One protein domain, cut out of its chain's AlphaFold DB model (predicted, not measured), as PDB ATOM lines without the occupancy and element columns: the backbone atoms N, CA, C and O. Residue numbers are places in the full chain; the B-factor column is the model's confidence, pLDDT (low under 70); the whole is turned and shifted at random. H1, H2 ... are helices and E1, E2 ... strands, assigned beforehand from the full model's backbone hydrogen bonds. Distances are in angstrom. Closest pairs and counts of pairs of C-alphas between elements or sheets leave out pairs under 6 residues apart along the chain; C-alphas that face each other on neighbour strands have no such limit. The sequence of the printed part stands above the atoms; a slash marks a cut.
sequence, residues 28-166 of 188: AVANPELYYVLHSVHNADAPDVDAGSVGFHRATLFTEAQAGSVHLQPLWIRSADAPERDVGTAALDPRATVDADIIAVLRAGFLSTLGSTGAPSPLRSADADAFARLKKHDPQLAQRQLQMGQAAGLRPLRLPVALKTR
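What this domain is: This is residues 28 to 166 of the 188 residues of an uncharacterized protein of Stenotrophomonas rhizophila (UniProt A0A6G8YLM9). A twisted antiparallel sheet, curled like part of a barrel, makes one side of the domain, with the long strands E1, E2 and E3 as most of it. Three helices cluster beyond E3: H1 and H3 turn their last residues, 105 to 108 and 145 to 148, to the sheet, and H2 packs on both helices away from it. The printed part has 139 residues with five named strands and three named helices, in the order E1 E2 E3 H1 E4 H2 H3 E5; across the sheet the order is E4 E3 E2 E1 E5. The class is mixed, helices and strands, and the whole is compact, with a radius of gyration of the C-alphas of 15.4 A and spans of 46 by 39 by 27 A.

Where its parts are: Find C-alpha 31 at (-18.017, 133.886, -39.874); from there E1 runs through residues 31 to 43, 35.4 A long, and bends by 58 degrees at residue 34. E2, residues 46 to 63, is 40.7 A long and bends by 82 degrees at residue 49. E3, residues 68 to 79, covers 30.0 A and bends by 72 degrees at residue 76. Next look for H1, residues 97 to 108, 16.6 A, and E4, residues 110 to 114, 13.4 A. H2, residues 128 to 137, begins at C-alpha 128 (-12.088, 112.120, -32.876) and is 14.2 A long. H3, residues 139 to 148, is 14.4 A long, and E5, residues 163 to 165, 6.8 A, ends at C-alpha 165 (3.433, 134.319, -21.861).

How they stand to each other: Begin with the meander E1 E2 E3, each strand the antiparallel neighbour of the one before. In the hairpin E1 and E2, look at N 39 and O 53, 2.8 A apart; in the hairpin E2 and E3, at N 60 and O 71, 2.8 A. E4, an edge strand, is antiparallel to E3, with N 114 and O 68 at 2.7 A. At the other edge, E5 is antiparallel to E1: C-alphas 43 and 163 face each other at 5.4 A, with no N and O pair within hydrogen-bond range. H1 only grazes the sheet, with residues 105 to 108; the C-alphas of Pro 74 and Leu 106, the closest of E3 and H1, are 5.8 A apart. H3 is on the sheet, and H2 is not on it. H1 and H2 touch at a shallow tilt of 32 degrees, opposite ways, closest at the C-alphas of Asp 101 and Ala 130, 5.3 A. H2 and H3 touch at a steep tilt of 49 degrees, opposite ways, closest at the C-alphas of Lys 135 and Ala 142, 5.0 A. In H1, H2 and H3 every O i to N i+4 pair is within hydrogen-bond range.

The domain as a whole: The C-alphas farthest apart, those of Ala 65 and Pro 83, stand 46.7 A from each other. The printed part has no cut; the links E3 to H1, E4 to H2 and H3 to E5 are long. The mean pLDDT of the printed part is 73.6, and 56 residues are under 70, among them 39 to 53 and 151 to 166.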
ATOM      1  N   ALA A  28     -26.567 129.142 -36.998       56.44
ATOM      2  CA  ALA A  28     -25.572 130.139 -36.655       56.44
ATOM      3  C   ALA A  28     -24.762 130.480 -37.912       56.44
ATOM      4  O   ALA A  28     -24.227 129.587 -38.574       56.44
ATOM      5  N   VAL A  29     -24.708 131.763 -38.271       58.00
ATOM      6  CA  VAL A  29     -23.931 132.195 -39.434       58.00
ATOM      7  C   VAL A  29     -22.459 132.032 -39.080       58.00
ATOM      8  O   VAL A  29     -21.937 132.751 -38.231       58.00
ATOM      9  N   ALA A  30     -21.804 131.064 -39.717       63.44
ATOM     10  CA  ALA A  30     -20.369 130.869 -39.616       63.44
ATOM     11  C   ALA A  30     -19.654 132.085 -40.217       63.44
ATOM     12  O   ALA A  30     -19.801 132.360 -41.408       63.44
ATOM     13  N   ASN A  31     -18.880 132.804 -39.403       63.81
ATOM     14  CA  ASN A  31     -18.017 133.886 -39.874       63.81
ATOM     15  C   ASN A  31     -16.550 133.426 -39.816       63.81
ATOM     16  O   ASN A  31     -15.964 133.425 -38.727       63.81
ATOM     17  N   PRO A  32     -15.975 132.946 -40.935       67.44
ATOM     18  CA  PRO A  32     -14.594 132.496 -40.967       67.44
ATOM     19  C   PRO A  32     -13.632 133.683 -41.082       67.44
ATOM     20  O   PRO A  32     -13.725 134.497 -41.997       67.44
ATOM     21  N   GLU A  33     -12.636 133.722 -40.207       66.50
ATOM     22  CA  GLU A  33     -11.560 134.711 -40.219       66.50
ATOM     23  C   GLU A  33     -10.193 134.010 -40.284       66.50
ATOM     24  O   GLU A  33      -9.998 132.926 -39.722       66.50
ATOM     25  N   LEU A  34      -9.237 134.614 -41.000       72.50
ATOM     26  CA  LEU A  34      -7.869 134.106 -41.128       72.50
ATOM     27  C   LEU A  34      -6.933 134.878 -40.198       72.50
ATOM     28  O   LEU A  34      -6.890 136.107 -40.210       72.50
ATOM     29  N   TYR A  35      -6.153 134.137 -39.419       69.31
ATOM     30  CA  TYR A  35      -5.240 134.677 -38.425       69.31
ATOM     31  C   TYR A  35      -3.815 134.196 -38.678       69.31
ATOM     32  O   TYR A  35      -3.575 132.996 -38.812       69.31
ATOM     33  N   TYR A  36      -2.863 135.130 -38.675       71.12
ATOM     34  CA  TYR A  36      -1.449 134.817 -38.497       71.12
ATOM     35  C   TYR A  36      -1.102 134.926 -37.013       71.12
ATOM     36  O   TYR A  36      -1.350 135.961 -36.388       71.12
ATOM     37  N   VAL A  37      -0.547 133.859 -36.445       68.31
ATOM     38  CA  VAL A  37      -0.259 133.762 -35.013       68.31
ATOM     39  C   VAL A  37       1.212 133.417 -34.820       68.31
ATOM     40  O   VAL A  37       1.694 132.423 -35.358       68.31
ATOM     41  N   LEU A  38       1.901 134.238 -34.026       70.06
ATOM     42  CA  LEU A  38       3.191 133.913 -33.424       70.06
ATOM     43  C   LEU A  38       2.943 133.529 -31.969       70.06
ATOM     44  O   LEU A  38       2.384 134.309 -31.196       70.06
ATOM     45  N   HIS A  39       3.362 132.326 -31.616       65.62
ATOM     46  CA  HIS A  39       3.362 131.807 -30.266       65.62
ATOM     47  C   HIS A  39       4.807 131.667 -29.799       65.62
ATOM     48  O   HIS A  39       5.628 131.105 -30.514       65.62
ATOM     49  N   SER A  40       5.106 132.168 -28.605       62.78
ATOM     50  CA  SER A  40       6.402 132.012 -27.946       62.78
ATOM     51  C   SER A  40       6.155 131.679 -26.479       62.78
ATOM     52  O   SER A  40       5.561 132.485 -25.751       62.78
ATOM     53  N   VAL A  41       6.588 130.503 -26.042       58.25
ATOM     54  CA  VAL A  41       6.582 130.106 -24.634       58.25
ATOM     55  C   VAL A  41       7.983 130.313 -24.090       58.25
ATOM     56  O   VAL A  41       8.916 129.659 -24.541       58.25
ATOM     57  N   HIS A  42       8.108 131.212 -23.118       56.31
ATOM     58  CA  HIS A  42       9.369 131.438 -22.422       56.31
ATOM     59  C   HIS A  42       9.383 130.597 -21.150       56.31
ATOM     60  O   HIS A  42       8.440 130.658 -20.346       56.31
ATOM     61  N   ASN A  43      10.457 129.839 -20.950       52.72
ATOM     62  CA  ASN A  43      10.714 129.197 -19.673       52.72
ATOM     63  C   ASN A  43      11.315 130.198 -18.686       52.72
ATOM     64  O   ASN A  43      12.343 130.801 -18.973       52.72
ATOM     65  N   ALA A  44      10.689 130.377 -17.517       56.91
ATOM     66  CA  ALA A  44      11.238 131.259 -16.487       56.91
ATOM     67  C   ALA A  44      12.609 130.780 -15.985       56.91
ATOM     68  O   ALA A  44      13.439 131.609 -15.622       56.91
ATOM     69  N   ASP A  45      12.853 129.468 -16.024       56.28
ATOM     70  CA  ASP A  45      14.100 128.846 -15.571       56.28
ATOM     71  C   ASP A  45      15.154 128.736 -16.690       56.28
ATOM     72  O   ASP A  45      16.302 128.381 -16.436       56.28
ATOM     73  N   ALA A  46      14.773 129.040 -17.935       53.16
ATOM     74  CA  ALA A  46      15.651 129.045 -19.106       53.16
ATOM     75  C   ALA A  46      15.158 130.103 -20.115       53.16
ATOM     76  O   ALA A  46      14.585 129.747 -21.147       53.16
ATOM     77  N   PRO A  47      15.333 131.403 -19.807       53.62
ATOM     78  CA  PRO A  47      14.730 132.504 -20.562       53.62
ATOM     79  C   PRO A  47      15.263 132.646 -21.994       53.62
ATOM     80  O   PRO A  47      14.621 133.311 -22.799       53.62
ATOM     81  N   ASP A  48      16.400 132.019 -22.304       53.25
ATOM     82  CA  ASP A  48      17.021 132.039 -23.635       53.25
ATOM     83  C   ASP A  48      16.503 130.921 -24.559       53.25
ATOM     84  O   ASP A  48      16.870 130.864 -25.732       53.25
ATOM     85  N   VAL A  49      15.675 130.008 -24.037       49.06
ATOM     86  CA  VAL A  49      15.052 128.934 -24.818       49.06
ATOM     87  C   VAL A  49      13.584 129.276 -25.015       49.06
ATOM     88  O   VAL A  49      12.723 128.929 -24.200       49.06
ATOM     89  N   ASP A  50      13.308 129.950 -26.125       51.78
ATOM     90  CA  ASP A  50      11.948 130.086 -26.618       51.78
ATOM     91  C   ASP A  50      11.497 128.745 -27.206       51.78
ATOM     92  O   ASP A  50      12.178 128.129 -28.024       51.78
ATOM     93  N   ALA A  51      10.349 128.258 -26.737       57.47
ATOM     94  CA  ALA A  51       9.595 127.218 -27.418       57.47
ATOM     95  C   ALA A  51       8.397 127.890 -28.080       57.47
ATOM     96  O   ALA A  51       7.368 128.155 -27.451       57.47
ATOM     97  N   GLY A  52       8.547 128.233 -29.349       63.66
ATOM     98  CA  GLY A  52       7.559 128.947 -30.127       63.66
ATOM     99  C   GLY A  52       7.022 128.145 -31.300       63.66
ATOM    100  O   GLY A  52       7.635 127.207 -31.808       63.66
ATOM    101  N   SER A  53       5.846 128.539 -31.768       69.00
ATOM    102  CA  SER A  53       5.302 128.103 -33.047       69.00
ATOM    103  C   SER A  53       4.772 129.307 -33.811       69.00
ATOM    104  O   SER A  53       4.288 130.279 -33.233       69.00
ATOM    105  N   VAL A  54       4.869 129.265 -35.133       75.38
ATOM    106  CA  VAL A  54       4.206 130.244 -36.002       75.38
ATOM    107  C   VAL A  54       3.265 129.519 -36.931       75.38
ATOM    108  O   VAL A  54       3.592 128.435 -37.418       75.38
ATOM    109  N   GLY A  55       2.102 130.111 -37.188       78.06
ATOM    110  CA  GLY A  55       1.132 129.472 -38.057       78.06
ATOM    111  C   GLY A  55      -0.011 130.350 -38.538       78.06
ATOM    112  O   GLY A  55      -0.378 131.351 -37.915       78.06
ATOM    113  N   PHE A  56      -0.603 129.919 -39.647       80.69
ATOM    114  CA  PHE A  56      -1.857 130.442 -40.172       80.69
ATOM    115  C   PHE A  56      -3.010 129.562 -39.704       80.69
ATOM    116  O   PHE A  56      -2.984 128.343 -39.876       80.69
ATOM    117  N   HIS A  57      -4.038 130.193 -39.150       82.81
ATOM    118  CA  HIS A  57      -5.204 129.516 -38.606       82.81
ATOM    119  C   HIS A  57      -6.470 130.121 -39.191       82.81
ATOM    120  O   HIS A  57      -6.667 131.336 -39.135       82.81
ATOM    121  N   ARG A  58      -7.358 129.272 -39.702       81.75
ATOM    122  CA  ARG A  58      -8.747 129.656 -39.937       81.75
ATOM    123  C   ARG A  58      -9.511 129.465 -38.635       81.75
ATOM    124  O   ARG A  58      -9.518 128.365 -38.085       81.75
ATOM    125  N   ALA A  59     -10.156 130.519 -38.159       82.25
ATOM    126  CA  ALA A  59     -11.054 130.460 -37.019       82.25
ATOM    127  C   ALA A  59     -12.484 130.698 -37.497       82.25
ATOM    128  O   ALA A  59     -12.747 131.666 -38.203       82.25
ATOM    129  N   THR A  60     -13.401 129.823 -37.105       81.06
ATOM    130  CA  THR A  60     -14.832 129.990 -37.357       81.06
ATOM    131  C   THR A  60     -15.547 130.046 -36.022       81.06
ATOM    132  O   THR A  60     -15.452 129.107 -35.230       81.06
ATOM    133  N   LEU A  61     -16.247 131.149 -35.766       78.62
ATOM    134  CA  LEU A  61     -17.125 131.283 -34.611       78.62
ATOM    135  C   LEU A  61     -18.542 130.868 -35.012       78.62
ATOM    136  O   LEU A  61     -19.103 131.393 -35.974       78.62
ATOM    137  N   PHE A  62     -19.115 129.946 -34.250       78.25
ATOM    138  CA  PHE A  62     -20.522 129.588 -34.305       78.25
ATOM    139  C   PHE A  62     -21.191 130.165 -33.065       78.25
ATOM    140  O   PHE A  62     -20.873 129.777 -31.941       78.25
ATOM    141  N   THR A  63     -22.093 131.114 -33.273       70.50
ATOM    142  CA  THR A  63     -22.796 131.790 -32.183       70.50
ATOM    143  C   THR A  63     -24.196 131.212 -32.040       70.50
ATOM    144  O   THR A  63     -25.002 131.298 -32.964       70.50
ATOM    145  N   GLU A  64     -24.500 130.668 -30.870       71.31
ATOM    146  CA  GLU A  64     -25.846 130.280 -30.454       71.31
ATOM    147  C   GLU A  64     -26.324 131.249 -29.354       71.31
ATOM    148  O   GLU A  64     -25.541 132.011 -28.790       71.31
ATOM    149  N   ALA A  65     -27.625 131.284 -29.055       64.31
ATOM    150  CA  ALA A  65     -28.234 132.364 -28.262       64.31
ATOM    151  C   ALA A  65     -27.613 132.597 -26.863       64.31
ATOM    152  O   ALA A  65     -27.688 133.707 -26.344       64.31
ATOM    153  N   GLN A  66     -27.025 131.567 -26.243       58.88
ATOM    154  CA  GLN A  66     -26.422 131.631 -24.897       58.88
ATOM    155  C   GLN A  66     -25.072 130.904 -24.793       58.88
ATOM    156  O   GLN A  66     -24.473 130.845 -23.719       58.88
ATOM    157  N   ALA A  67     -24.606 130.326 -25.894       65.88
ATOM    158  CA  ALA A  67     -23.390 129.535 -25.970       65.88
ATOM    159  C   ALA A  67     -22.759 129.747 -27.343       65.88
ATOM    160  O   ALA A  67     -23.408 130.185 -28.288       65.88
ATOM    161  N   GLY A  68     -21.480 129.440 -27.467       75.75
ATOM    162  CA  GLY A  68     -20.818 129.479 -28.761       75.75
ATOM    163  C   GLY A  68     -19.955 128.257 -28.961       75.75
ATOM    164  O   GLY A  68     -19.677 127.499 -28.031       75.75
ATOM    165  N   SER A  69     -19.470 128.081 -30.175       81.06
ATOM    166  CA  SER A  69     -18.327 127.223 -30.412       81.06
ATOM    167  C   SER A  69     -17.336 127.896 -31.340       81.06
ATOM    168  O   SER A  69     -17.693 128.716 -32.179       81.06
ATOM    169  N   VAL A  70     -16.062 127.582 -31.148       83.31
ATOM    170  CA  VAL A  70     -14.983 128.026 -32.026       83.31
ATOM    171  C   VAL A  70     -14.383 126.792 -32.658       83.31
ATOM    172  O   VAL A  70     -13.999 125.854 -31.954       83.31
ATOM    173  N   HIS A  71     -14.281 126.811 -33.978       88.00
ATOM    174  CA  HIS A  71     -13.503 125.857 -34.746       88.00
ATOM    175  C   HIS A  71     -12.206 126.515 -35.201       88.00
ATOM    176  O   HIS A  71     -12.232 127.575 -35.822       88.00
ATOM    177  N   LEU A  72     -11.079 125.900 -34.857       86.12
ATOM    178  CA  LEU A  72      -9.738 126.343 -35.211       86.12
ATOM    179  C   LEU A  72      -9.116 125.310 -36.140       86.12
ATOM    180  O   LEU A  72      -8.845 124.185 -35.728       86.12
ATOM    181  N   GLN A  73      -8.865 125.691 -37.382       88.88
ATOM    182  CA  GLN A  73      -8.201 124.851 -38.366       88.88
ATOM    183  C   GLN A  73      -6.811 125.426 -38.660       88.88
ATOM    184  O   GLN A  73      -6.711 126.484 -39.294       88.88
ATOM    185  N   PRO A  74      -5.734 124.755 -38.221       85.81
ATOM    186  CA  PRO A  74      -4.396 125.033 -38.714       85.81
ATOM    187  C   PRO A  74      -4.329 124.850 -40.226       85.81
ATOM    188  O   PRO A  74      -4.642 123.781 -40.745       85.81
ATOM    189  N   LEU A  75      -3.914 125.891 -40.937       84.44
ATOM    190  CA  LEU A  75      -3.625 125.803 -42.369       84.44
ATOM    191  C   LEU A  75      -2.142 125.520 -42.603       84.44
ATOM    192  O   LEU A  75      -1.779 124.820 -43.542       84.44
ATOM    193  N   TRP A  76      -1.294 126.059 -41.732       84.12
ATOM    194  CA  TRP A  76       0.143 125.833 -41.728       84.12
ATOM    195  C   TRP A  76       0.696 126.176 -40.350       84.12
ATOM    196  O   TRP A  76       0.327 127.213 -39.798       84.12
ATOM    197  N   ILE A  77       1.568 125.331 -39.800       79.81
ATOM    198  CA  ILE A  77       2.288 125.595 -38.548       79.81
ATOM    199  C   ILE A  77       3.724 125.093 -38.692       79.81
ATOM    200  O   ILE A  77       3.965 124.049 -39.295       79.81
ATOM    201  N   ARG A  78       4.673 125.788 -38.075       78.38
ATOM    202  CA  ARG A  78       6.021 125.273 -37.812       78.38
ATOM    203  C   ARG A  78       6.475 125.618 -36.399       78.38
ATOM    204  O   ARG A  78       5.930 126.536 -35.781       78.38
ATOM    205  N   SER A  79       7.504 124.921 -35.929       73.62
ATOM    206  CA  SER A  79       8.285 125.377 -34.778       73.62
ATOM    207  C   SER A  79       9.010 126.677 -35.140       73.62
ATOM    208  O   SER A  79       9.538 126.800 -36.247       73.62
ATOM    209  N   ALA A  80       8.995 127.664 -34.247       69.81
ATOM    210  CA  ALA A  80       9.702 128.928 -34.445       69.81
ATOM    211  C   ALA A  80      11.217 128.774 -34.213       69.81
ATOM    212  O   ALA A  80      12.005 129.448 -34.877       69.81
ATOM    213  N   ASP A  81      11.597 127.831 -33.346       65.81
ATOM    214  CA  ASP A  81      12.947 127.733 -32.779       65.81
ATOM    215  C   ASP A  81      13.684 126.446 -33.183       65.81
ATOM    216  O   ASP A  81      14.844 126.246 -32.825       65.81
ATOM    217  N   ALA A  82      13.044 125.566 -33.965       61.25
ATOM    218  CA  ALA A  82      13.721 124.392 -34.508       61.25
ATOM    219  C   ALA A  82      14.782 124.807 -35.554       61.25
ATOM    220  O   ALA A  82      14.512 125.689 -36.380       61.25
ATOM    221  N   PRO A  83      15.967 124.160 -35.574       55.25
ATOM    222  CA  PRO A  83      17.010 124.427 -36.574       55.25
ATOM    223  C   PRO A  83      16.499 124.201 -38.004       55.25
ATOM    224  O   PRO A  83      16.877 124.898 -38.943       55.25
ATOM    225  N   GLU A  84      15.550 123.284 -38.142       53.94
ATOM    226  CA  GLU A  84      14.799 122.981 -39.349       53.94
ATOM    227  C   GLU A  84      13.607 123.937 -39.507       53.94
ATOM    228  O   GLU A  84      12.436 123.575 -39.375       53.94
ATOM    229  N   ARG A  85      13.920 125.206 -39.780       49.34
ATOM    230  CA  ARG A  85      12.946 126.304 -39.876       49.34
ATOM    231  C   ARG A  85      11.842 126.085 -40.922       49.34
ATOM    232  O   ARG A  85      10.811 126.745 -40.818       49.34
ATOM    233  N   ASP A  86      12.004 125.160 -41.864       51.28
ATOM    234  CA  ASP A  86      11.029 124.886 -42.932       51.28
ATOM    235  C   ASP A  86      10.263 123.557 -42.762       51.28
ATOM    236  O   ASP A  86       9.341 123.270 -43.525       51.28
ATOM    237  N   VAL A  87      10.556 122.764 -41.722       55.53
ATOM    238  CA  VAL A  87      10.037 121.387 -41.538       55.53
ATOM    239  C   VAL A  87       8.741 121.382 -40.708       55.53
ATOM    240  O   VAL A  87       8.519 120.577 -39.812       55.53
ATOM    241  N   GLY A  88       7.858 122.346 -40.978       70.94
ATOM    242  CA  GLY A  88       6.543 122.435 -40.336       70.94
ATOM    243  C   GLY A  88       5.579 121.330 -40.784       70.94
ATOM    244  O   GLY A  88       5.970 120.260 -41.239       70.94
ATOM    245  N   THR A  89       4.278 121.621 -40.773       78.81
ATOM    246  CA  THR A  89       3.239 120.719 -41.311       78.81
ATOM    247  C   THR A  89       3.461 120.322 -42.779       78.81
ATOM    248  O   THR A  89       2.835 119.380 -43.249       78.81
ATOM    249  N   ALA A  90       4.341 121.027 -43.503       79.88
ATOM    250  CA  ALA A  90       4.743 120.724 -44.876       79.88
ATOM    251  C   ALA A  90       5.657 119.491 -45.014       79.88
ATOM    252  O   ALA A  90       5.755 118.947 -46.108       79.88
ATOM    253  N   ALA A  91       6.317 119.057 -43.936       83.75
ATOM    254  CA  ALA A  91       7.215 117.903 -43.955       83.75
ATOM    255  C   ALA A  91       6.525 116.567 -43.640       83.75
ATOM    256  O   ALA A  91       7.162 115.523 -43.726       83.75
ATOM    257  N   LEU A  92       5.242 116.601 -43.270       86.44
ATOM    258  CA  LEU A  92       4.473 115.401 -42.950       86.44
ATOM    259  C   LEU A  92       4.268 114.549 -44.209       86.44
ATOM    260  O   LEU A  92       3.773 115.048 -45.223       86.44
ATOM    261  N   ASP A  93       4.594 113.259 -44.129       89.00
ATOM    262  CA  ASP A  93       4.377 112.317 -45.225       89.00
ATOM    263  C   ASP A  93       2.978 111.682 -45.121       89.00
ATOM    264  O   ASP A  93       2.735 110.863 -44.235       89.00
ATOM    265  N   PRO A  94       2.039 111.956 -46.045       89.69
ATOM    266  CA  PRO A  94       0.709 111.348 -46.008       89.69
ATOM    267  C   PRO A  94       0.714 109.820 -46.173       89.69
ATOM    268  O   PRO A  94      -0.328 109.192 -45.984       89.69
ATOM    269  N   ARG A  95       1.840 109.213 -46.567       92.75
ATOM    270  CA  ARG A  95       2.004 107.758 -46.677       92.75
ATOM    271  C   ARG A  95       2.507 107.119 -45.386       92.75
ATOM    272  O   ARG A  95       2.311 105.917 -45.209       92.75
ATOM    273  N   ALA A  96       3.123 107.886 -44.489       92.12
ATOM    274  CA  ALA A  96       3.510 107.403 -43.174       92.12
ATOM    275  C   ALA A  96       2.285 107.415 -42.249       92.12
ATOM    276  O   ALA A  96       1.615 108.432 -42.096       92.12
ATOM    277  N   THR A  97       1.974 106.279 -41.620       89.50
ATOM    278  CA  THR A  97       0.720 106.094 -40.867       89.50
ATOM    279  C   THR A  97       0.503 107.153 -39.782       89.50
ATOM    280  O   THR A  97      -0.603 107.667 -39.633       89.50
ATOM    281  N   VAL A  98       1.560 107.499 -39.042       89.50
ATOM    282  CA  VAL A  98       1.497 108.499 -37.964       89.50
ATOM    283  C   VAL A  98       1.248 109.893 -38.530       89.50
ATOM    284  O   VAL A  98       0.351 110.597 -38.069       89.50
ATOM    285  N   ASP A  99       1.995 110.271 -39.562       90.44
ATOM    286  CA  ASP A  99       1.876 111.571 -40.216       90.44
ATOM    287  C   ASP A  99       0.514 111.735 -40.891       90.44
ATOM    288  O   ASP A  99      -0.084 112.805 -40.812       90.44
ATOM    289  N   ALA A 100      -0.041 110.670 -41.472       91.38
ATOM    290  CA  ALA A 100      -1.389 110.666 -42.027       91.38
ATOM    291  C   ALA A 100      -2.457 110.980 -40.964       91.38
ATOM    292  O   ALA A 100      -3.371 111.769 -41.228       91.38
ATOM    293  N   ASP A 101      -2.331 110.422 -39.754       92.44
ATOM    294  CA  ASP A 101      -3.225 110.732 -38.635       92.44
ATOM    295  C   ASP A 101      -3.018 112.168 -38.117       92.44
ATOM    296  O   ASP A 101      -4.000 112.858 -37.830       92.44
ATOM    297  N   ILE A 102      -1.777 112.673 -38.070       90.31
ATOM    298  CA  ILE A 102      -1.500 114.089 -37.758       90.31
ATOM    299  C   ILE A 102      -2.163 115.000 -38.800       90.31
ATOM    300  O   ILE A 102      -2.877 115.934 -38.435       90.31
ATOM    301  N   ILE A 103      -1.981 114.722 -40.093       91.19
ATOM    302  CA  ILE A 103      -2.588 115.478 -41.196       91.19
ATOM    303  C   ILE A 103      -4.114 115.452 -41.078       91.19
ATOM    304  O   ILE A 103      -4.756 116.483 -41.273       91.19
ATOM    305  N   ALA A 104      -4.714 114.302 -40.761       93.56
ATOM    306  CA  ALA A 104      -6.156 114.185 -40.561       93.56
ATOM    307  C   ALA A 104      -6.646 115.081 -39.412       93.56
ATOM    308  O   ALA A 104      -7.564 115.876 -39.624       93.56
ATOM    309  N   VAL A 105      -5.981 115.042 -38.253       92.69
ATOM    310  CA  VAL A 105      -6.296 115.899 -37.098       92.69
ATOM    311  C   VAL A 105      -6.170 117.384 -37.450       92.69
ATOM    312  O   VAL A 105      -7.095 118.155 -37.201       92.69
ATOM    313  N   LEU A 106      -5.064 117.802 -38.070       90.62
ATOM    314  CA  LEU A 106      -4.831 119.207 -38.424       90.62
ATOM    315  C   LEU A 106      -5.835 119.715 -39.463       90.62
ATOM    316  O   LEU A 106      -6.377 120.811 -39.325       90.62
ATOM    317  N   ARG A 107      -6.130 118.898 -40.478       91.50
ATOM    318  CA  ARG A 107      -7.095 119.225 -41.534       91.50
ATOM    319  C   ARG A 107      -8.519 119.292 -41.004       91.50
ATOM    320  O   ARG A 107      -9.261 120.172 -41.426       91.50
ATOM    321  N   ALA A 108      -8.907 118.397 -40.101       92.81
ATOM    322  CA  ALA A 108     -10.201 118.480 -39.435       92.81
ATOM    323  C   ALA A 108     -10.265 119.691 -38.495       92.81
ATOM    324  O   ALA A 108     -11.325 120.290 -38.327       92.81
ATOM    325  N   GLY A 109      -9.129 120.087 -37.923       91.12
ATOM    326  CA  GLY A 109      -9.026 121.177 -36.970       91.12
ATOM    327  C   GLY A 109      -9.548 120.781 -35.595       91.12
ATOM    328  O   GLY A 109      -9.697 119.607 -35.252       91.12
ATOM    329  N   PHE A 110      -9.832 121.787 -34.784       91.00
ATOM    330  CA  PHE A 110     -10.103 121.620 -33.371       91.00
ATOM    331  C   PHE A 110     -11.298 122.444 -32.919       91.00
ATOM    332  O   PHE A 110     -11.539 123.539 -33.415       91.00
ATOM    333  N   LEU A 111     -12.034 121.927 -31.941       89.12
ATOM    334  CA  LEU A 111     -13.275 122.510 -31.455       89.12
ATOM    335  C   LEU A 111     -13.164 122.965 -30.001       89.12
ATOM    336  O   LEU A 111     -12.580 122.300 -29.142       89.12
ATOM    337  N   SER A 112     -13.814 124.093 -29.746       86.81
ATOM    338  CA  SER A 112     -14.101 124.675 -28.444       86.81
ATOM    339  C   SER A 112     -15.574 124.919 -28.299       86.81
ATOM    340  O   SER A 112     -16.143 125.516 -29.198       86.81
ATOM    341  N   THR A 113     -16.161 124.626 -27.148       85.19
ATOM    342  CA  THR A 113     -17.396 125.314 -26.758       85.19
ATOM    343  C   THR A 113     -17.039 126.558 -25.953       85.19
ATOM    344  O   THR A 113     -15.968 126.621 -25.349       85.19
ATOM    345  N   LEU A 114     -17.899 127.565 -25.983       77.69
ATOM    346  CA  LEU A 114     -17.860 128.771 -25.169       77.69
ATOM    347  C   LEU A 114     -19.073 128.700 -24.243       77.69
ATOM    348  O   LEU A 114     -20.205 128.595 -24.720       77.69
ATOM    349  N   GLY A 115     -18.831 128.696 -22.932       69.69
ATOM    350  CA  GLY A 115     -19.908 128.755 -21.945       69.69
ATOM    351  C   GLY A 115     -20.613 130.114 -21.952       69.69
ATOM    352  O   GLY A 115     -20.161 131.053 -22.605       69.69
ATOM    353  N   SER A 116     -21.677 130.251 -21.161       66.88
ATOM    354  CA  SER A 116     -22.438 131.506 -21.017       66.88
ATOM    355  C   SER A 116     -21.600 132.695 -20.524       66.88
ATOM    356  O   SER A 116     -21.955 133.845 -20.755       66.88
ATOM    357  N   THR A 117     -20.461 132.429 -19.882       66.62
ATOM    358  CA  THR A 117     -19.476 133.432 -19.443       66.62
ATOM    359  C   THR A 117     -18.464 133.815 -20.530       66.62
ATOM    360  O   THR A 117     -17.555 134.600 -20.272       66.62
ATOM    361  N   GLY A 118     -18.561 133.229 -21.727       63.09
ATOM    362  CA  GLY A 118     -17.594 133.387 -22.817       63.09
ATOM    363  C   GLY A 118     -16.295 132.594 -22.629       63.09
ATOM    364  O   GLY A 118     -15.441 132.606 -23.514       63.09
ATOM    365  N   ALA A 119     -16.128 131.880 -21.510       69.06
ATOM    366  CA  ALA A 119     -14.940 131.067 -21.269       69.06
ATOM    367  C   ALA A 119     -14.933 129.803 -22.160       69.06
ATOM    368  O   ALA A 119     -15.937 129.079 -22.200       69.06
ATOM    369  N   PRO A 120     -13.818 129.495 -22.851       72.75
ATOM    370  CA  PRO A 120     -13.717 128.304 -23.684       72.75
ATOM    371  C   PRO A 120     -13.490 127.025 -22.870       72.75
ATOM    372  O   PRO A 120     -12.719 126.999 -21.911       72.75
ATOM    373  N   SER A 121     -14.110 125.926 -23.305       79.25
ATOM    374  CA  SER A 121     -13.834 124.570 -22.818       79.25
ATOM    375  C   SER A 121     -12.411 124.114 -23.175       79.25
ATOM    376  O   SER A 121     -11.736 124.755 -23.979       79.25
ATOM    377  N   PRO A 122     -11.927 122.956 -22.696       82.06
ATOM    378  CA  PRO A 122     -10.764 122.301 -23.291       82.06
ATOM    379  C   PRO A 122     -10.942 122.069 -24.797       82.06
ATOM    380  O   PRO A 122     -12.066 122.015 -25.307       82.06
ATOM    381  N   LEU A 123      -9.830 122.039 -25.525       82.44
ATOM    382  CA  LEU A 123      -9.820 121.826 -26.970       82.44
ATOM    383  C   LEU A 123     -10.000 120.332 -27.243       82.44
ATOM    384  O   LEU A 123      -9.449 119.503 -26.518       82.44
ATOM    385  N   ARG A 124     -10.741 119.992 -28.291       90.81
ATOM    386  CA  ARG A 124     -10.846 118.621 -28.803       90.81
ATOM    387  C   ARG A 124     -10.579 118.603 -30.300       90.81
ATOM    388  O   ARG A 124     -10.884 119.582 -30.972       90.81
ATOM    389  N   SER A 125     -10.038 117.505 -30.816       93.12
ATOM    390  CA  SER A 125      -9.981 117.292 -32.266       93.12
ATOM    391  C   SER A 125     -11.397 117.259 -32.845       93.12
ATOM    392  O   SER A 125     -12.307 116.721 -32.211       93.12
ATOM    393  N   ALA A 126     -11.587 117.842 -34.027       93.06
ATOM    394  CA  ALA A 126     -12.819 117.688 -34.795       93.06
ATOM    395  C   ALA A 126     -12.919 116.290 -35.438       93.06
ATOM    396  O   ALA A 126     -14.024 115.802 -35.647       93.06
ATOM    397  N   ASP A 127     -11.781 115.629 -35.682       95.50
ATOM    398  CA  ASP A 127     -11.704 114.211 -36.049       95.50
ATOM    399  C   ASP A 127     -11.292 113.399 -34.814       95.50
ATOM    400  O   ASP A 127     -10.111 113.317 -34.449       95.50
ATOM    401  N   ALA A 128     -12.293 112.875 -34.107       94.88
ATOM    402  CA  ALA A 128     -12.088 112.120 -32.876       94.88
ATOM    403  C   ALA A 128     -11.395 110.773 -33.129       94.88
ATOM    404  O   ALA A 128     -10.609 110.330 -32.289       94.88
ATOM    405  N   ASP A 129     -11.633 110.157 -34.287       96.25
ATOM    406  CA  ASP A 129     -11.108 108.835 -34.620       96.25
ATOM    407  C   ASP A 129      -9.622 108.907 -34.972       96.25
ATOM    408  O   ASP A 129      -8.825 108.133 -34.437       96.25
ATOM    409  N   ALA A 130      -9.215 109.870 -35.807       94.25
ATOM    410  CA  ALA A 130      -7.801 110.129 -36.087       94.25
ATOM    411  C   ALA A 130      -7.043 110.511 -34.816       94.25
ATOM    412  O   ALA A 130      -5.948 110.010 -34.558       94.25
ATOM    413  N   PHE A 131      -7.658 111.329 -33.962       94.81
ATOM    414  CA  PHE A 131      -7.054 111.694 -32.688       94.81
ATOM    415  C   PHE A 131      -6.907 110.497 -31.744       94.81
ATOM    416  O   PHE A 131      -5.890 110.371 -31.062       94.81
ATOM    417  N   ALA A 132      -7.888 109.592 -31.704       96.69
ATOM    418  CA  ALA A 132      -7.811 108.371 -30.909       96.69
ATOM    419  C   ALA A 132      -6.703 107.431 -31.408       96.69
ATOM    420  O   ALA A 132      -5.958 106.889 -30.585       96.69
ATOM    421  N   ARG A 133      -6.542 107.276 -32.732       96.81
ATOM    422  CA  ARG A 133      -5.434 106.506 -33.326       96.81
ATOM    423  C   ARG A 133      -4.077 107.119 -32.989       96.81
ATOM    424  O   ARG A 133      -3.216 106.414 -32.461       96.81
ATOM    425  N   LEU A 134      -3.930 108.434 -33.161       92.56
ATOM    426  CA  LEU A 134      -2.706 109.155 -32.815       92.56
ATOM    427  C   LEU A 134      -2.373 109.029 -31.325       92.56
ATOM    428  O   LEU A 134      -1.238 108.735 -30.967       92.56
ATOM    429  N   LYS A 135      -3.368 109.183 -30.446       94.25
ATOM    430  CA  LYS A 135      -3.195 109.050 -28.993       94.25
ATOM    431  C   LYS A 135      -2.803 107.634 -28.580       94.25
ATOM    432  O   LYS A 135      -2.042 107.481 -27.631       94.25
ATOM    433  N   LYS A 136      -3.323 106.607 -29.259       95.75
ATOM    434  CA  LYS A 136      -2.930 105.210 -29.028       95.75
ATOM    435  C   LYS A 136      -1.475 104.967 -29.434       95.75
ATOM    436  O   LYS A 136      -0.800 104.193 -28.765       95.75
ATOM    437  N   HIS A 137      -1.018 105.606 -30.508       93.12
ATOM    438  CA  HIS A 137       0.360 105.509 -30.979       93.12
ATOM    439  C   HIS A 137       1.335 106.263 -30.061       93.12
ATOM    440  O   HIS A 137       2.293 105.683 -29.562       93.12
ATOM    441  N   ASP A 138       1.093 107.554 -29.836       87.25
ATOM    442  CA  ASP A 138       1.905 108.412 -28.973       87.25
ATOM    443  C   ASP A 138       1.001 109.449 -28.265       87.25
ATOM    444  O   ASP A 138       0.573 110.446 -28.867       87.25
ATOM    445  N   PRO A 139       0.713 109.254 -26.963       87.38
ATOM    446  CA  PRO A 139      -0.099 110.183 -26.182       87.38
ATOM    447  C   PRO A 139       0.498 111.590 -26.077       87.38
ATOM    448  O   PRO A 139      -0.252 112.568 -26.031       87.38
ATOM    449  N   GLN A 140       1.828 111.712 -26.028       80.12
ATOM    450  CA  GLN A 140       2.497 113.009 -25.930       80.12
ATOM    451  C   GLN A 140       2.401 113.760 -27.255       80.12
ATOM    452  O   GLN A 140       2.115 114.957 -27.259       80.12
ATOM    453  N   LEU A 141       2.563 113.065 -28.381       81.94
ATOM    454  CA  LEU A 141       2.361 113.632 -29.713       81.94
ATOM    455  C   LEU A 141       0.923 114.102 -29.922       81.94
ATOM    456  O   LEU A 141       0.720 115.226 -30.376       81.94
ATOM    457  N   ALA A 142      -0.073 113.303 -29.530       85.25
ATOM    458  CA  ALA A 142      -1.474 113.718 -29.582       85.25
ATOM    459  C   ALA A 142      -1.733 114.966 -28.718       85.25
ATOM    460  O   ALA A 142      -2.416 115.899 -29.149       85.25
ATOM    461  N   GLN A 143      -1.139 115.033 -27.523       83.06
ATOM    462  CA  GLN A 143      -1.245 116.208 -26.658       83.06
ATOM    463  C   GLN A 143      -0.582 117.449 -27.278       83.06
ATOM    464  O   GLN A 143      -1.148 118.540 -27.182       83.06
ATOM    465  N   ARG A 144       0.566 117.296 -27.956       79.62
ATOM    466  CA  ARG A 144       1.210 118.387 -28.708       79.62
ATOM    467  C   ARG A 144       0.300 118.928 -29.806       79.62
ATOM    468  O   ARG A 144       0.216 120.142 -29.952       79.62
ATOM    469  N   GLN A 145      -0.459 118.080 -30.507       83.69
ATOM    470  CA  GLN A 145      -1.411 118.563 -31.519       83.69
ATOM    471  C   GLN A 145      -2.491 119.473 -30.913       83.69
ATOM    472  O   GLN A 145      -2.816 120.508 -31.488       83.69
ATOM    473  N   LEU A 146      -2.990 119.165 -29.708       82.19
ATOM    474  CA  LEU A 146      -3.928 120.045 -28.994       82.19
ATOM    475  C   LEU A 146      -3.295 121.359 -28.519       82.19
ATOM    476  O   LEU A 146      -4.029 122.304 -28.245       82.19
ATOM    477  N   GLN A 147      -1.973 121.422 -28.355       76.19
ATOM    478  CA  GLN A 147      -1.250 122.657 -28.031       76.19
ATOM    479  C   GLN A 147      -1.010 123.487 -29.294       76.19
ATOM    480  O   GLN A 147      -1.276 124.682 -29.293       76.19
ATOM    481  N   MET A 148      -0.603 122.845 -30.392       70.50
ATOM    482  CA  MET A 148      -0.421 123.488 -31.698       70.50
ATOM    483  C   MET A 148      -1.734 124.031 -32.267       70.50
ATOM    484  O   MET A 148      -1.740 125.084 -32.890       70.50
ATOM    485  N   GLY A 149      -2.862 123.364 -32.003       65.44
ATOM    486  CA  GLY A 149      -4.198 123.850 -32.359       65.44
ATOM    487  C   GLY A 149      -4.664 125.097 -31.594       65.44
ATOM    488  O   GLY A 149      -5.784 125.558 -31.816       65.44
ATOM    489  N   GLN A 150      -3.857 125.640 -30.675       70.50
ATOM    490  CA  GLN A 150      -4.197 126.838 -29.908       70.50
ATOM    491  C   GLN A 150      -3.678 128.089 -30.620       70.50
ATOM    492  O   GLN A 150      -2.485 128.371 -30.647       70.50
ATOM    493  N   ALA A 151      -4.602 128.892 -31.142       63.62
ATOM    494  CA  ALA A 151      -4.304 130.252 -31.567       63.62
ATOM    495  C   ALA A 151      -4.246 131.175 -30.334       63.62
ATOM    496  O   ALA A 151      -5.260 131.364 -29.651       63.62
ATOM    497  N   ALA A 152      -3.066 131.743 -30.051       55.09
ATOM    498  CA  ALA A 152      -2.838 132.645 -28.920       55.09
ATOM    499  C   ALA A 152      -3.853 133.802 -28.915       55.09
ATOM    500  O   ALA A 152      -4.052 134.516 -29.906       55.09
ATOM    501  N   GLY A 153      -4.552 133.930 -27.791       51.72
ATOM    502  CA  GLY A 153      -5.613 134.894 -27.557       51.72
ATOM    503  C   GLY A 153      -6.972 134.633 -28.226       51.72
ATOM    504  O   GLY A 153      -7.853 135.485 -28.098       51.72
ATOM    505  N   LEU A 154      -7.200 133.492 -28.889       54.78
ATOM    506  CA  LEU A 154      -8.565 132.963 -29.088       54.78
ATOM    507  C   LEU A 154      -8.993 132.037 -27.935       54.78
ATOM    508  O   LEU A 154     -10.178 131.742 -27.796       54.78
ATOM    509  N   ARG A 155      -8.053 131.618 -27.073       51.59
ATOM    510  CA  ARG A 155      -8.303 130.874 -25.828       51.59
ATOM    511  C   ARG A 155      -7.253 131.205 -24.752       51.59
ATOM    512  O   ARG A 155      -6.109 131.464 -25.116       51.59
ATOM    513  N   PRO A 156      -7.587 131.119 -23.449       45.38
ATOM    514  CA  PRO A 156      -6.601 131.073 -22.373       45.38
ATOM    515  C   PRO A 156      -5.855 129.730 -22.397       45.38
ATOM    516  O   PRO A 156      -6.474 128.665 -22.334       45.38
ATOM    517  N   LEU A 157      -4.526 129.777 -22.480       49.78
ATOM    518  CA  LEU A 157      -3.650 128.607 -22.406       49.78
ATOM    519  C   LEU A 157      -3.469 128.191 -20.933       49.78
ATOM    520  O   LEU A 157      -3.233 129.046 -20.080       49.78
ATOM    521  N   ARG A 158      -3.537 126.888 -20.606       42.50
ATOM    522  CA  ARG A 158      -3.023 126.406 -19.309       42.50
ATOM    523  C   ARG A 158      -1.508 126.319 -19.405       42.50
ATOM    524  O   ARG A 158      -0.974 125.362 -19.961       42.50
ATOM    525  N   LEU A 159      -0.841 127.331 -18.872       41.56
ATOM    526  CA  LEU A 159       0.603 127.324 -18.711       41.56
ATOM    527  C   LEU A 159       0.984 126.369 -17.567       41.56
ATOM    528  O   LEU A 159       0.309 126.361 -16.533       41.56
ATOM    529  N   PRO A 160       2.044 125.558 -17.716       42.00
ATOM    530  CA  PRO A 160       2.754 124.991 -16.575       42.00
ATOM    531  C   PRO A 160       3.093 126.107 -15.579       42.00
ATOM    532  O   PRO A 160       3.404 127.219 -15.996       42.00
ATOM    533  N   VAL A 161       3.037 125.814 -14.275       44.47
ATOM    534  CA  VAL A 161       3.130 126.815 -13.186       44.47
ATOM    535  C   VAL A 161       4.371 127.723 -13.291       44.47
ATOM    536  O   VAL A 161       4.329 128.862 -12.833       44.47
ATOM    537  N   ALA A 162       5.443 127.257 -13.937       40.19
ATOM    538  CA  ALA A 162       6.688 127.998 -14.127       40.19
ATOM    539  C   ALA A 162       6.733 128.912 -15.376       40.19
ATOM    540  O   ALA A 162       7.707 129.634 -15.554       40.19
ATOM    541  N   LEU A 163       5.731 128.907 -16.266       40.66
ATOM    542  CA  LEU A 163       5.813 129.606 -17.562       40.66
ATOM    543  C   LEU A 163       4.990 130.902 -17.581       40.66
ATOM    544  O   LEU A 163       3.864 130.951 -17.088       40.66
ATOM    545  N   LYS A 164       5.539 131.952 -18.207       46.78
ATOM    546  CA  LYS A 164       4.862 133.240 -18.448       46.78
ATOM    547  C   LYS A 164       4.779 133.504 -19.953       46.78
ATOM    548  O   LYS A 164       5.764 133.326 -20.663       46.78
ATOM    549  N   THR A 165       3.628 133.960 -20.445       47.31
ATOM    550  CA  THR A 165       3.433 134.319 -21.861       47.31
ATOM    551  C   THR A 165       3.475 135.828 -22.086       47.31
ATOM    552  O   THR A 165       2.983 136.610 -21.273       47.31
ATOM    553  N   ARG A 166       4.011 136.244 -23.241       44.22
ATOM    554  CA  ARG A 166       3.728 137.550 -23.855       44.22
ATOM    555  C   ARG A 166       2.970 137.297 -25.156       44.22
ATOM    556  O   ARG A 166       3.534 136.750 -26.095       44.22
TER     557      ARG A 166